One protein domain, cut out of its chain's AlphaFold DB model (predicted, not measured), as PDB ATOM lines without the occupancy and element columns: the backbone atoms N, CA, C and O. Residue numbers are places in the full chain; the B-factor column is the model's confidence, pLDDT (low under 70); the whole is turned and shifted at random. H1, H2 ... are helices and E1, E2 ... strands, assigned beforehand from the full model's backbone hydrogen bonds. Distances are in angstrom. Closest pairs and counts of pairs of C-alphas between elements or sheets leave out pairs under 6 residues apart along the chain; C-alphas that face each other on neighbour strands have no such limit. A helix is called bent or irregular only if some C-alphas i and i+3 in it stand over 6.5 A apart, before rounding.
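This is residues 2 to 65 and 106 to 150 of the 367 residues of an uncharacterized protein of Chloroflexi bacterium (UniProt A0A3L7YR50). A small parallel sheet of three strands, in the order E1 E2 E3, has H2 over one face, running along the strands; H4 is beside H2, and H5 packs on H4. H3 runs outward past the strands' ends, and H1 only grazes the sheet. The 109 printed residues, of mixed class, hold five named helices and three named strands, in the order H1 E1 H2 E2 H3 H4 E3 H5. The whole is compact, with a radius of gyration of the C-alphas of 14.1 A and spans of 45 by 31 by 25 A.

E1 is residues 19 to 22, from C-alpha 19 at (46.926, -22.367, 25.380); E2 is 46 to 51, 16.6 A from first to last C-alpha, and E3 is 119 to 124, 16.1 A. H2 is 29 to 37, 12.2 A; H3 is 53 to 65, 18.4 A, ending at C-alpha 65 at (21.416, -0.595, 19.721). H4 is 106 to 114, 13.5 A, and only just irregular: C-alphas 110 and 113 are 6.9 A apart. H1 is 2 to 7 and H5 is 134 to 138.

E1 and E2 are parallel, with N 20 and O 47 at 2.9 A; E2 and E3 are parallel, with N 50 and O 122 at 2.8 A. E1, H2 and E2 form a strand-helix-strand unit, two parallel neighbour strands with a helix between, its crossover right-handed. H2's height over the sheet is 9.7 A, and the C-alphas of Cys 36 and Val 48 are its closest to E2, 6.7 A. H2 and H4 only just touch, with 3 pairs of C-alphas within 8 A, the closest Pro 29 and Leu 108 at 6.4 A. H4 touches H5, the closest C-alphas being Ala 109 and Leu 135, 5.3 A. H3 only grazes the sheet with residues 53 to 55. Every O i to N i+4 pair is within hydrogen-bond range in H1, H2, H3 and H5; in H4, 3 of 5 are.

The C-alphas farthest apart are Asp 13 and Ala 65, 45.6 A. Residues 66 to 105 are not printed; C-alphas 65 and 106 are 13.7 A apart. The link H1 to E1 is long, and residues 2 to 9 have pLDDT under 70.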
ATOM      1  N   ARG A   2      54.567 -14.891  19.943       44.16
ATOM      2  CA  ARG A   2      55.500 -15.949  20.403       44.16
ATOM      3  C   ARG A   2      56.401 -15.499  21.562       44.16
ATOM      4  O   ARG A   2      56.515 -16.228  22.528       44.16
ATOM      5  N   GLU A   3      56.939 -14.281  21.514       49.88
ATOM      6  CA  GLU A   3      57.759 -13.719  22.606       49.88
ATOM      7  C   GLU A   3      56.955 -13.398  23.883       49.88
ATOM      8  O   GLU A   3      57.453 -13.600  24.982       49.88
ATOM      9  N   LEU A   4      55.688 -12.973  23.763       52.28
ATOM     10  CA  LEU A   4      54.793 -12.751  24.915       52.28
ATOM     11  C   LEU A   4      54.388 -14.072  25.586       52.28
ATOM     12  O   LEU A   4      54.294 -14.138  26.803       52.28
ATOM     13  N   VAL A   5      54.186 -15.123  24.787       52.03
ATOM     14  CA  VAL A   5      53.911 -16.490  25.256       52.03
ATOM     15  C   VAL A   5      55.174 -17.119  25.862       52.03
ATOM     16  O   VAL A   5      55.088 -17.773  26.891       52.03
ATOM     17  N   ALA A   6      56.356 -16.862  25.292       50.03
ATOM     18  CA  ALA A   6      57.636 -17.283  25.868       50.03
ATOM     19  C   ALA A   6      57.930 -16.577  27.206       50.03
ATOM     20  O   ALA A   6      58.425 -17.199  28.141       50.03
ATOM     21  N   GLY A   7      57.557 -15.297  27.332       53.62
ATOM     22  CA  GLY A   7      57.624 -14.550  28.591       53.62
ATOM     23  C   GLY A   7      56.667 -15.063  29.674       53.62
ATOM     24  O   GLY A   7      56.911 -14.822  30.852       53.62
ATOM     25  N   ALA A   8      55.625 -15.815  29.298       58.25
ATOM     26  CA  ALA A   8      54.684 -16.444  30.225       58.25
ATOM     27  C   ALA A   8      55.237 -17.728  30.880       58.25
ATOM     28  O   ALA A   8      54.489 -18.440  31.534       58.25
ATOM     29  N   ARG A   9      56.534 -18.041  30.703       62.03
ATOM     30  CA  ARG A   9      57.206 -19.213  31.302       62.03
ATOM     31  C   ARG A   9      56.504 -20.545  31.020       62.03
ATOM     32  O   ARG A   9      56.607 -21.487  31.799       62.03
ATOM     33  N   LEU A  10      55.800 -20.636  29.896       70.19
ATOM     34  CA  LEU A  10      55.230 -21.892  29.433       70.19
ATOM     35  C   LEU A  10      56.368 -22.801  28.950       70.19
ATOM     36  O   LEU A  10      57.067 -22.413  28.006       70.19
ATOM     37  N   PRO A  11      56.559 -23.998  29.536       73.25
ATOM     38  CA  PRO A  11      57.462 -24.986  28.964       73.25
ATOM     39  C   PRO A  11      57.024 -25.298  27.529       73.25
ATOM     40  O   PRO A  11      55.828 -25.473  27.276       73.25
ATOM     41  N   SER A  12      57.976 -25.372  26.593       74.94
ATOM     42  CA  SER A  12      57.696 -25.637  25.171       74.94
ATOM     43  C   SER A  12      56.812 -26.866  24.971       74.94
ATOM     44  O   SER A  12      55.919 -26.852  24.128       74.94
ATOM     45  N   ASP A  13      57.024 -27.880  25.803       80.19
ATOM     46  CA  ASP A  13      56.422 -29.206  25.683       80.19
ATOM     47  C   ASP A  13      54.947 -29.223  26.113       80.19
ATOM     48  O   ASP A  13      54.189 -30.104  25.713       80.19
ATOM     49  N   PHE A  14      54.512 -28.219  26.884       82.12
ATOM     50  CA  PHE A  14      53.141 -28.100  27.391       82.12
ATOM     51  C   PHE A  14      52.433 -26.824  26.919       82.12
ATOM     52  O   PHE A  14      51.316 -26.540  27.361       82.12
ATOM     53  N   ALA A  15      53.050 -26.047  26.022       83.31
ATOM     54  CA  ALA A  15      52.510 -24.772  25.559       83.31
ATOM     55  C   ALA A  15      51.132 -24.927  24.894       83.31
ATOM     56  O   ALA A  15      50.237 -24.125  25.156       83.31
ATOM     57  N   ASP A  16      50.938 -25.971  24.086       84.31
ATOM     58  CA  ASP A  16      49.676 -26.202  23.376       84.31
ATOM     59  C   ASP A  16      48.536 -26.596  24.327       84.31
ATOM     60  O   ASP A  16      47.429 -26.074  24.211       84.31
ATOM     61  N   VAL A  17      48.808 -27.442  25.328       88.12
ATOM     62  CA  VAL A  17      47.810 -27.886  26.326       88.12
ATOM     63  C   VAL A  17      47.381 -26.737  27.249       88.12
ATOM     64  O   VAL A  17      46.236 -26.670  27.702       88.12
ATOM     65  N   ASN A  18      48.293 -25.796  27.490       89.88
ATOM     66  CA  ASN A  18      48.061 -24.612  28.311       89.88
ATOM     67  C   ASN A  18      47.613 -23.382  27.515       89.88
ATOM     68  O   ASN A  18      47.497 -22.310  28.103       89.88
ATOM     69  N   THR A  19      47.356 -23.501  26.206       91.62
ATOM     70  CA  THR A  19      46.926 -22.367  25.380       91.62
ATOM     71  C   THR A  19      45.547 -22.595  24.771       91.62
ATOM     72  O   THR A  19      45.340 -23.510  23.982       91.62
ATOM     73  N   SER A  20      44.603 -21.697  25.048       94.56
ATOM     74  CA  SER A  20      43.318 -21.630  24.337       94.56
ATOM     75  C   SER A  20      43.259 -20.403  23.437       94.56
ATOM     76  O   SER A  20      43.845 -19.366  23.743       94.56
ATOM     77  N   ARG A  21      42.569 -20.514  22.299       95.06
ATOM     78  CA  ARG A  21      42.466 -19.439  21.307       95.06
ATOM     79  C   ARG A  21      41.014 -19.204  20.932       95.06
ATOM     80  O   ARG A  21      40.308 -20.158  20.632       95.06
ATOM     81  N   PHE A  22      40.627 -17.937  20.903       96.12
ATOM     82  CA  PHE A  22      39.315 -17.478  20.479       96.12
ATOM     83  C   PHE A  22      39.449 -16.386  19.423       96.12
ATOM     84  O   PHE A  22      40.375 -15.572  19.445       96.12
ATOM     85  N   ASP A  23      38.483 -16.359  18.523       93.31
ATOM     86  CA  ASP A  23      38.267 -15.316  17.533       93.31
ATOM     87  C   ASP A  23      36.792 -14.884  17.529       93.31
ATOM     88  O   ASP A  23      35.981 -15.330  18.346       93.31
ATOM     89  N   ALA A  24      36.432 -14.000  16.600       88.81
ATOM     90  CA  ALA A  24      35.080 -13.469  16.477       88.81
ATOM     91  C   ALA A  24      33.981 -14.538  16.281       88.81
ATOM     92  O   ALA A  24      32.818 -14.237  16.560       88.81
ATOM     93  N   THR A  25      34.309 -15.738  15.782       89.06
ATOM     94  CA  THR A  25      33.333 -16.799  15.476       89.06
ATOM     95  C   THR A  25      33.291 -17.888  16.545       89.06
ATOM     96  O   THR A  25      32.222 -18.430  16.814       89.06
ATOM     97  N   SER A  26      34.428 -18.182  17.174       91.94
ATOM     98  CA  SER A  26      34.572 -19.218  18.205       91.94
ATOM     99  C   SER A  26      34.283 -18.725  19.625       91.94
ATOM    100  O   SER A  26      34.071 -19.537  20.524       91.94
ATOM    101  N   TYR A  27      34.264 -17.410  19.853       95.31
ATOM    102  CA  TYR A  27      34.022 -16.850  21.178       95.31
ATOM    103  C   TYR A  27      32.562 -17.002  21.640       95.31
ATOM    104  O   TYR A  27      31.628 -16.479  21.022       95.31
ATOM    105  N   THR A  28      32.386 -17.603  22.818       93.88
ATOM    106  CA  THR A  28      31.182 -17.474  23.650       93.88
ATOM    107  C   THR A  28      31.594 -17.157  25.093       93.88
ATOM    108  O   THR A  28      32.676 -17.583  25.510       93.88
ATOM    109  N   PRO A  29      30.769 -16.431  25.876       93.62
ATOM    110  CA  PRO A  29      31.095 -16.129  27.270       93.62
ATOM    111  C   PRO A  29      31.407 -17.380  28.104       93.62
ATOM    112  O   PRO A  29      32.384 -17.385  28.848       93.62
ATOM    113  N   ASP A  30      30.633 -18.452  27.925       93.12
ATOM    114  CA  ASP A  30      30.801 -19.693  28.687       93.12
ATOM    115  C   ASP A  30      32.065 -20.453  28.276       93.12
ATOM    116  O   ASP A  30      32.819 -20.899  29.138       93.12
ATOM    117  N   ALA A  31      32.351 -20.557  26.972       94.50
ATOM    118  CA  ALA A  31      33.566 -21.222  26.503       94.50
ATOM    119  C   ALA A  31      34.828 -20.459  26.928       94.50
ATOM    120  O   ALA A  31      35.822 -21.073  27.315       94.50
ATOM    121  N   PHE A  32      34.787 -19.124  26.890       96.06
ATOM    122  CA  PHE A  32      35.884 -18.283  27.362       96.06
ATOM    123  C   PHE A  32      36.112 -18.434  28.868       96.06
ATOM    124  O   PHE A  32      37.252 -18.639  29.285       96.06
ATOM    125  N   ARG A  33      35.040 -18.389  29.670       95.38
ATOM    126  CA  ARG A  33      35.099 -18.620  31.119       95.38
ATOM    127  C   ARG A  33      35.680 -19.999  31.427       95.38
ATOM    128  O   ARG A  33      36.665 -20.088  32.150       95.38
ATOM    129  N   PHE A  34      35.158 -21.047  30.792       95.19
ATOM    130  CA  PHE A  34      35.662 -22.413  30.947       95.19
ATOM    131  C   PHE A  34      37.157 -22.520  30.613       95.19
ATOM    132  O   PHE A  34      37.929 -23.123  31.354       95.19
ATOM    133  N   ALA A  35      37.594 -21.886  29.522       94.94
ATOM    134  CA  ALA A  35      39.002 -21.864  29.149       94.94
ATOM    135  C   ALA A  35      39.882 -21.081  30.135       94.94
ATOM    136  O   ALA A  35      41.061 -21.405  30.251       94.94
ATOM    137  N   CYS A  36      39.349 -20.069  30.822       94.94
ATOM    138  CA  CYS A  36      40.088 -19.300  31.824       94.94
ATOM    139  C   CYS A  36      40.156 -20.002  33.187       94.94
ATOM    140  O   CYS A  36      41.147 -19.838  33.896       94.94
ATOM    141  N   GLU A  37      39.125 -20.772  33.542       94.56
ATOM    142  CA  GLU A  37      39.016 -21.523  34.802       94.56
ATOM    143  C   GLU A  37      39.734 -22.879  34.759       94.56
ATOM    144  O   GLU A  37      40.017 -23.470  35.800       94.56
ATOM    145  N   ALA A  38      40.063 -23.374  33.564       93.12
ATOM    146  CA  ALA A  38      40.851 -24.586  33.410       93.12
ATOM    147  C   ALA A  38      42.234 -24.433  34.070       93.12
ATOM    148  O   ALA A  38      43.004 -23.531  33.739       93.12
ATOM    149  N   MET A  39      42.564 -25.357  34.974       91.00
ATOM    150  CA  MET A  39      43.850 -25.361  35.673       91.00
ATOM    151  C   MET A  39      45.026 -25.512  34.690       91.00
ATOM    152  O   MET A  39      44.925 -26.295  33.736       91.00
ATOM    153  N   PRO A  40      46.153 -24.808  34.912       90.81
ATOM    154  CA  PRO A  40      47.384 -25.056  34.171       90.81
ATOM    155  C   PRO A  40      47.868 -26.500  34.363       90.81
ATOM    156  O   PRO A  40      47.866 -27.033  35.472       90.81
ATOM    157  N   PHE A  41      48.305 -27.134  33.281       89.75
ATOM    158  CA  PHE A  41      48.853 -28.485  33.272       89.75
ATOM    159  C   PHE A  41      50.380 -28.433  33.221       89.75
ATOM    160  O   PHE A  41      50.942 -28.002  32.215       89.75
ATOM    161  N   LEU A  42      51.047 -28.878  34.293       89.00
ATOM    162  CA  LEU A  42      52.517 -28.917  34.403       89.00
ATOM    163  C   LEU A  42      53.206 -27.590  34.004       89.00
ATOM    164  O   LEU A  42      54.294 -27.586  33.432       89.00
ATOM    165  N   ALA A  43      52.561 -26.457  34.298       86.06
ATOM    166  CA  ALA A  43      53.038 -25.110  33.994       86.06
ATOM    167  C   ALA A  43      52.631 -24.123  35.101       86.06
ATOM    168  O   ALA A  43      51.665 -24.365  35.823       86.06
ATOM    169  N   GLU A  44      53.349 -23.002  35.222       84.44
ATOM    170  CA  GLU A  44      53.046 -21.953  36.215       84.44
ATOM    171  C   GLU A  44      51.765 -21.175  35.875       84.44
ATOM    172  O   GLU A  44      51.074 -20.694  36.773       84.44
ATOM    173  N   CYS A  45      51.433 -21.049  34.586       88.38
ATOM    174  CA  CYS A  45      50.241 -20.341  34.144       88.38
ATOM    175  C   CYS A  45      49.613 -20.961  32.890       88.38
ATOM    176  O   CYS A  45      50.256 -21.680  32.125       88.38
ATOM    177  N   ARG A  46      48.347 -20.623  32.658       91.19
ATOM    178  CA  ARG A  46      47.595 -20.893  31.430       91.19
ATOM    179  C   ARG A  46      47.505 -19.621  30.597       91.19
ATOM    180  O   ARG A  46      47.441 -18.528  31.148       91.19
ATOM    181  N   VAL A  47      47.469 -19.746  29.273       93.12
ATOM    182  CA  VAL A  47      47.318 -18.612  28.357       93.12
ATOM    183  C   VAL A  47      46.023 -18.733  27.557       93.12
ATOM    184  O   VAL A  47      45.750 -19.748  26.921       93.12
ATOM    185  N   VAL A  48      45.229 -17.667  27.528       94.69
ATOM    186  CA  VAL A  48      44.043 -17.564  26.665       94.69
ATOM    187  C   VAL A  48      44.229 -16.389  25.717       94.69
ATOM    188  O   VAL A  48      44.446 -15.261  26.146       94.69
ATOM    189  N   ILE A  49      44.176 -16.643  24.411       94.88
ATOM    190  CA  ILE A  49      44.423 -15.638  23.373       94.88
ATOM    191  C   ILE A  49      43.122 -15.343  22.638       94.88
ATOM    192  O   ILE A  49      42.600 -16.204  21.935       94.88
ATOM    193  N   CYS A  50      42.647 -14.111  22.730       95.62
ATOM    194  CA  CYS A  50      41.466 -13.620  22.035       95.62
ATOM    195  C   CYS A  50      41.901 -12.676  20.909       95.62
ATOM    196  O   CYS A  50      42.564 -11.675  21.169       95.62
ATOM    197  N   ARG A  51      41.559 -12.986  19.653       93.75
ATOM    198  CA  ARG A  51      41.870 -12.145  18.485       93.75
ATOM    199  C   ARG A  51      40.604 -11.553  17.877       93.75
ATOM    200  O   ARG A  51      39.739 -12.307  17.440       93.75
ATOM    201  N   GLY A  52      40.508 -10.228  17.795       92.31
ATOM    202  CA  GLY A  52      39.364  -9.549  17.171       92.31
ATOM    203  C   GLY A  52      38.028  -9.766  17.896       92.31
ATOM    204  O   GLY A  52      36.960  -9.560  17.314       92.31
ATOM    205  N   VAL A  53      38.061 -10.263  19.137       94.38
ATOM    206  CA  VAL A  53      36.858 -10.610  19.905       94.38
ATOM    207  C   VAL A  53      36.208  -9.337  20.423       94.38
ATOM    208  O   VAL A  53      34.996  -9.173  20.294       94.38
ATOM    209  N   VAL A  54      37.006  -8.415  20.962       93.00
ATOM    210  CA  VAL A  54      36.516  -7.158  21.539       93.00
ATOM    211  C   VAL A  54      35.862  -6.307  20.453       93.00
ATOM    212  O   VAL A  54      34.724  -5.870  20.628       93.00
ATOM    213  N   ALA A  55      36.523  -6.147  19.303       90.12
ATOM    214  CA  ALA A  55      35.972  -5.409  18.169       90.12
ATOM    215  C   ALA A  55      34.663  -6.032  17.649       90.12
ATOM    216  O   ALA A  55      33.689  -5.325  17.376       90.12
ATOM    217  N   SER A  56      34.603  -7.366  17.557       91.12
ATOM    218  CA  SER A  56      33.397  -8.092  17.138       91.12
ATOM    219  C   SER A  56      32.222  -7.877  18.096       91.12
ATOM    220  O   SER A  56      31.096  -7.624  17.656       91.12
ATOM    221  N   LEU A  57      32.472  -7.944  19.406       91.19
ATOM    222  CA  LEU A  57      31.452  -7.728  20.431       91.19
ATOM    223  C   LEU A  57      30.905  -6.296  20.383       91.19
ATOM    224  O   LEU A  57      29.686  -6.135  20.281       91.19
ATOM    225  N   GLY A  58      31.786  -5.294  20.311       86.56
ATOM    226  CA  GLY A  58      31.383  -3.891  20.184       86.56
ATOM    227  C   GLY A  58      30.560  -3.627  18.918       86.56
ATOM    228  O   GLY A  58      29.512  -2.978  18.964       86.56
ATOM    229  N   ALA A  59      30.954  -4.208  17.779       85.44
ATOM    230  CA  ALA A  59      30.194  -4.096  16.535       85.44
ATOM    231  C   ALA A  59      28.801  -4.752  16.627       85.44
ATOM    232  O   ALA A  59      27.827  -4.237  16.066       85.44
ATOM    233  N   ARG A  60      28.678  -5.890  17.326       86.00
ATOM    234  CA  ARG A  60      27.387  -6.556  17.574       86.00
ATOM    235  C   ARG A  60      26.493  -5.719  18.488       86.00
ATOM    236  O   ARG A  60      25.297  -5.618  18.212       86.00
ATOM    237  N   GLU A  61      27.054  -5.104  19.525       85.31
ATOM    238  CA  GLU A  61      26.313  -4.264  20.467       85.31
ATOM    239  C   GLU A  61      25.811  -2.975  19.797       85.31
ATOM    240  O   GLU A  61      24.619  -2.668  19.880       85.31
ATOM    241  N   ALA A  62      26.655  -2.311  18.999       83.69
ATOM    242  CA  ALA A  62      26.269  -1.145  18.200       83.69
ATOM    243  C   ALA A  62      25.113  -1.453  17.224       83.69
ATOM    244  O   ALA A  62      24.136  -0.705  17.143       83.69
ATOM    245  N   ARG A  63      25.163  -2.599  16.525       85.75
ATOM    246  CA  ARG A  63      24.069  -3.048  15.638       85.75
ATOM    247  C   ARG A  63      22.778  -3.336  16.408       85.75
ATOM    248  O   ARG A  63      21.691  -3.022  15.924       85.75
ATOM    249  N   ALA A  64      22.877  -3.940  17.592       84.56
ATOM    250  CA  ALA A  64      21.722  -4.221  18.442       84.56
ATOM    251  C   ALA A  64      21.095  -2.940  19.023       84.56
ATOM    252  O   ALA A  64      19.877  -2.885  19.202       84.56
ATOM    253  N   ALA A  65      21.898  -1.912  19.311       82.31
ATOM    254  CA  ALA A  65      21.416  -0.595  19.721       82.31
ATOM    255  C   ALA A  65      20.673   0.116  18.574       82.31
ATOM    256  O   ALA A  65      19.536   0.543  18.760       82.31
ATOM    257  N   GLN A 106      28.882  -7.206  27.906       91.50
ATOM    258  CA  GLN A 106      28.716  -6.985  29.343       91.50
ATOM    259  C   GLN A 106      29.139  -8.204  30.171       91.50
ATOM    260  O   GLN A 106      29.694  -8.048  31.257       91.50
ATOM    261  N   ALA A 107      28.889  -9.415  29.669       92.81
ATOM    262  CA  ALA A 107      29.311 -10.659  30.303       92.81
ATOM    263  C   ALA A 107      30.843 -10.760  30.370       92.81
ATOM    264  O   ALA A 107      31.381 -11.076  31.430       92.81
ATOM    265  N   LEU A 108      31.543 -10.416  29.279       94.06
ATOM    266  CA  LEU A 108      33.006 -10.362  29.264       94.06
ATOM    267  C   LEU A 108      33.534  -9.302  30.236       94.06
ATOM    268  O   LEU A 108      34.359  -9.609  31.091       94.06
ATOM    269  N   ALA A 109      33.018  -8.072  30.152       92.69
ATOM    270  CA  ALA A 109      33.433  -6.958  31.006       92.69
ATOM    271  C   ALA A 109      33.234  -7.239  32.508       92.69
ATOM    272  O   ALA A 109      34.009  -6.763  33.343       92.69
ATOM    273  N   ALA A 110      32.192  -8.001  32.854       92.81
ATOM    274  CA  ALA A 110      31.927  -8.437  34.219       92.81
ATOM    275  C   ALA A 110      32.880  -9.547  34.686       92.81
ATOM    276  O   ALA A 110      33.190  -9.591  35.869       92.81
ATOM    277  N   TYR A 111      33.350 -10.408  33.779       93.50
ATOM    278  CA  TYR A 111      34.230 -11.530  34.108       93.50
ATOM    279  C   TYR A 111      35.719 -11.158  34.165       93.50
ATOM    280  O   TYR A 111      36.470 -11.817  34.871       93.50
ATOM    281  N   LEU A 112      36.169 -10.094  33.485       92.38
ATOM    282  CA  LEU A 112      37.587  -9.682  33.500       92.38
ATOM    283  C   LEU A 112      38.221  -9.598  34.914       92.38
ATOM    284  O   LEU A 112      39.355 -10.050  35.059       92.38
ATOM    285  N   PRO A 113      37.544  -9.078  35.961       90.44
ATOM    286  CA  PRO A 113      38.084  -9.062  37.326       90.44
ATOM    287  C   PRO A 113      38.090 -10.430  38.029       90.44
ATOM    288  O   PRO A 113      38.765 -10.579  39.040       90.44
ATOM    289  N   GLU A 114      37.320 -11.402  37.535       91.94
ATOM    290  CA  GLU A 114      37.204 -12.763  38.085       91.94
ATOM    291  C   GLU A 114      38.230 -13.735  37.472       91.94
ATOM    292  O   GLU A 114      38.273 -14.901  37.864       91.94
ATOM    293  N   ILE A 115      39.044 -13.289  36.505       92.25
ATOM    294  CA  ILE A 115      40.048 -14.139  35.856       92.25
ATOM    295  C   ILE A 115      41.019 -14.684  36.919       92.25
ATOM    296  O   ILE A 115      41.606 -13.897  37.668       92.25
ATOM    297  N   PRO A 116      41.233 -16.013  36.981       92.62
ATOM    298  CA  PRO A 116      42.169 -16.602  37.930       92.62
ATOM    299  C   PRO A 116      43.587 -16.043  37.770       92.62
ATOM    300  O   PRO A 116      44.075 -15.887  36.654       92.62
ATOM    301  N   ALA A 117      44.299 -15.833  38.881       89.50
ATOM    302  CA  ALA A 117      45.677 -15.320  38.862       89.50
ATOM    303  C   ALA A 117      46.665 -16.231  38.102       89.50
ATOM    304  O   ALA A 117      47.700 -15.766  37.630       89.50
ATOM    305  N   ALA A 118      46.333 -17.519  37.963       90.12
ATOM    306  CA  ALA A 118      47.093 -18.492  37.183       90.12
ATOM    307  C   ALA A 118      46.805 -18.432  35.667       90.12
ATOM    308  O   ALA A 118      47.361 -19.226  34.908       90.12
ATOM    309  N   THR A 119      45.954 -17.511  35.207       92.31
ATOM    310  CA  THR A 119      45.538 -17.386  33.807       92.31
ATOM    311  C   THR A 119      45.934 -16.024  33.247       92.31
ATOM    312  O   THR A 119      45.448 -14.979  33.671       92.31
ATOM    313  N   LEU A 120      46.786 -16.036  32.224       91.12
ATOM    314  CA  LEU A 120      47.131 -14.866  31.430       91.12
ATOM    315  C   LEU A 120      46.212 -14.779  30.209       91.12
ATOM    316  O   LEU A 120      46.259 -15.626  29.316       91.12
ATOM    317  N   VAL A 121      45.417 -13.714  30.127       92.31
ATOM    318  CA  VAL A 121      44.574 -13.450  28.956       92.31
ATOM    319  C   VAL A 121      45.204 -12.375  28.076       92.31
ATOM    320  O   VAL A 121      45.588 -11.306  28.545       92.31
ATOM    321  N   LEU A 122      45.299 -12.655  26.777       92.94
ATOM    322  CA  LEU A 122      45.843 -11.760  25.762       92.94
ATOM    323  C   LEU A 122      44.748 -11.396  24.760       92.94
ATOM    324  O   LEU A 122      44.352 -12.232  23.948       92.94
ATOM    325  N   PHE A 123      44.312 -10.139  24.773       93.25
ATOM    326  CA  PHE A 123      43.465  -9.577  23.722       93.25
ATOM    327  C   PHE A 123      44.338  -8.945  22.637       93.25
ATOM    328  O   PHE A 123      45.239  -8.159  22.930       93.25
ATOM    329  N   VAL A 124      44.093  -9.316  21.383       92.44
ATOM    330  CA  VAL A 124      44.789  -8.782  20.211       92.44
ATOM    331  C   VAL A 124      43.752  -8.212  19.266       92.44
ATOM    332  O   VAL A 124      42.990  -8.952  18.643       92.44
ATOM    333  N   GLU A 125      43.743  -6.892  19.177       90.50
ATOM    334  CA  GLU A 125      42.757  -6.115  18.439       90.50
ATOM    335  C   GLU A 125      43.493  -5.125  17.531       90.50
ATOM    336  O   GLU A 125      44.549  -4.609  17.909       90.50
ATOM    337  N   ASP A 126      42.941  -4.872  16.345       84.94
ATOM    338  CA  ASP A 126      43.479  -3.868  15.418       84.94
ATOM    339  C   ASP A 126      43.148  -2.441  15.888       84.94
ATOM    340  O   ASP A 126      43.902  -1.502  15.639       84.94
ATOM    341  N   GLU A 127      42.036  -2.290  16.611       83.75
ATOM    342  CA  GLU A 127      41.564  -1.026  17.168       83.75
ATOM    343  C   GLU A 127      41.208  -1.190  18.647       83.75
ATOM    344  O   GLU A 127      40.720  -2.234  19.086       83.75
ATOM    345  N   ALA A 128      41.443  -0.138  19.431       86.38
ATOM    346  CA  ALA A 128      41.011  -0.112  20.821       86.38
ATOM    347  C   ALA A 128      39.472  -0.049  20.906       86.38
ATOM    348  O   ALA A 128      38.846   0.639  20.094       86.38
ATOM    349  N   PRO A 129      38.844  -0.701  21.903       88.00
ATOM    350  CA  PRO A 129      37.415  -0.535  22.139       88.00
ATOM    351  C   PRO A 129      37.082   0.927  22.435       88.00
ATOM    352  O   PRO A 129      37.835   1.626  23.119       88.00
ATOM    353  N   ALA A 130      35.926   1.383  21.953       87.00
ATOM    354  CA  ALA A 130      35.459   2.732  22.235       87.00
ATOM    355  C   ALA A 130      35.261   2.922  23.749       87.00
ATOM    356  O   ALA A 130      34.670   2.081  24.425       87.00
ATOM    357  N   SER A 131      35.733   4.048  24.287       86.25
ATOM    358  CA  SER A 131      35.755   4.307  25.736       86.25
ATOM    359  C   SER A 131      34.374   4.252  26.397       86.25
ATOM    360  O   SER A 131      34.267   3.888  27.564       86.25
ATOM    361  N   ALA A 132      33.319   4.578  25.645       86.19
ATOM    362  CA  ALA A 132      31.937   4.574  26.113       86.19
ATOM    363  C   ALA A 132      31.326   3.168  26.272       86.19
ATOM    364  O   ALA A 132      30.225   3.054  26.810       86.19
ATOM    365  N   THR A 133      31.986   2.105  25.795       88.69
ATOM    366  CA  THR A 133      31.450   0.741  25.901       88.69
ATOM    367  C   THR A 133      31.851   0.063  27.211       88.69
ATOM    368  O   THR A 133      32.769   0.501  27.918       88.69
ATOM    369  N   ALA A 134      31.167  -1.038  27.544       89.69
ATOM    370  CA  ALA A 134      31.456  -1.795  28.760       89.69
ATOM    371  C   ALA A 134      32.898  -2.329  28.756       89.69
ATOM    372  O   ALA A 134      33.575  -2.270  29.785       89.69
ATOM    373  N   LEU A 135      33.394  -2.789  27.601       90.88
ATOM    374  CA  LEU A 135      34.785  -3.224  27.455       90.88
ATOM    375  C   LEU A 135      35.776  -2.060  27.466       90.88
ATOM    376  O   LEU A 135      36.817  -2.180  28.109       90.88
ATOM    377  N   GLY A 136      35.445  -0.925  26.839       89.19
ATOM    378  CA  GLY A 136      36.285   0.277  26.886       89.19
ATOM    379  C   GLY A 136      36.580   0.730  28.318       89.19
ATOM    380  O   GLY A 136      37.721   1.039  28.649       89.19
ATOM    381  N   THR A 137      35.573   0.675  29.193       90.19
ATOM    382  CA  THR A 137      35.736   0.984  30.624       90.19
ATOM    383  C   THR A 137      36.409  -0.151  31.403       90.19
ATOM    384  O   THR A 137      37.151   0.095  32.348       90.19
ATOM    385  N   ALA A 138      36.163  -1.417  31.058       90.38
ATOM    386  CA  ALA A 138      36.739  -2.534  31.805       90.38
ATOM    387  C   ALA A 138      38.261  -2.658  31.612       90.38
ATOM    388  O   ALA A 138      38.967  -2.954  32.575       90.38
ATOM    389  N   PHE A 139      38.778  -2.364  30.413       89.88
ATOM    390  CA  PHE A 139      40.216  -2.426  30.117       89.88
ATOM    391  C   PHE A 139      41.049  -1.287  30.726       89.88
ATOM    392  O   PHE A 139      42.275  -1.345  30.667       89.88
ATOM    393  N   THR A 140      40.426  -0.271  31.331       87.69
ATOM    394  CA  THR A 140      41.138   0.809  32.042       87.69
ATOM    395  C   THR A 140      41.272   0.555  33.544       87.69
ATOM    396  O   THR A 140      41.918   1.333  34.247       87.69
ATOM    397  N   ARG A 141      40.677  -0.528  34.058       86.12
ATOM    398  CA  ARG A 141      40.744  -0.883  35.479       86.12
ATOM    399  C   ARG A 141      42.150  -1.357  35.884       86.12
ATOM    400  O   ARG A 141      42.875  -1.911  35.052       86.12
ATOM    401  N   PRO A 142      42.528  -1.210  37.170       81.12
ATOM    402  CA  PRO A 142      43.778  -1.758  37.692       81.12
ATOM    403  C   PRO A 142      43.915  -3.258  37.401       81.12
ATOM    404  O   PRO A 142      42.951  -4.009  37.532       81.12
ATOM    405  N   GLY A 143      45.116  -3.689  37.008       79.06
ATOM    406  CA  GLY A 143      45.410  -5.079  36.636       79.06
ATOM    407  C   GLY A 143      45.362  -5.363  35.131       79.06
ATOM    408  O   GLY A 143      45.877  -6.391  34.698       79.06
ATOM    409  N   MET A 144      44.823  -4.449  34.318       84.81
ATOM    410  CA  MET A 144      44.872  -4.539  32.855       84.81
ATOM    411  C   MET A 144      46.093  -3.791  32.304       84.81
ATOM    412  O   MET A 144      46.354  -2.647  32.671       84.81
ATOM    413  N   VAL A 145      46.845  -4.431  31.403       85.75
ATOM    414  CA  VAL A 145      48.016  -3.830  30.742       85.75
ATOM    415  C   VAL A 145      47.745  -3.698  29.250       85.75
ATOM    416  O   VAL A 145      47.782  -4.679  28.510       85.75
ATOM    417  N   THR A 146      47.533  -2.466  28.798       85.12
ATOM    418  CA  THR A 146      47.334  -2.159  27.379       85.12
ATOM    419  C   THR A 146      48.649  -1.725  26.748       85.12
ATOM    420  O   THR A 146      49.312  -0.806  27.229       85.12
ATOM    421  N   ARG A 147      49.030  -2.375  25.644       86.75
ATOM    422  CA  ARG A 147      50.184  -1.980  24.827       86.75
ATOM    423  C   ARG A 147      49.723  -1.643  23.422       86.75
ATOM    424  O   ARG A 147      49.126  -2.482  22.756       86.75
ATOM    425  N   ASN A 148      50.029  -0.426  22.986       84.88
ATOM    426  CA  ASN A 148      49.775   0.013  21.624       84.88
ATOM    427  C   ASN A 148      51.013  -0.250  20.754       84.88
ATOM    428  O   ASN A 148      52.133   0.068  21.159       84.88
ATOM    429  N   TYR A 149      50.799  -0.810  19.566       85.12
ATOM    430  CA  TYR A 149      51.841  -1.100  18.583       85.12
ATOM    431  C   TYR A 149      51.528  -0.365  17.273       85.12
ATOM    432  O   TYR A 149      51.150  -1.005  16.291       85.12
ATOM    433  N   PRO A 150      51.649   0.976  17.244       82.12
ATOM    434  CA  PRO A 150      51.443   1.726  16.015       82.12
ATOM    435  C   PRO A 150      52.489   1.316  14.978       82.12
ATOM    436  O   PRO A 150      53.647   1.061  15.323       82.12
TER     437      PRO A 150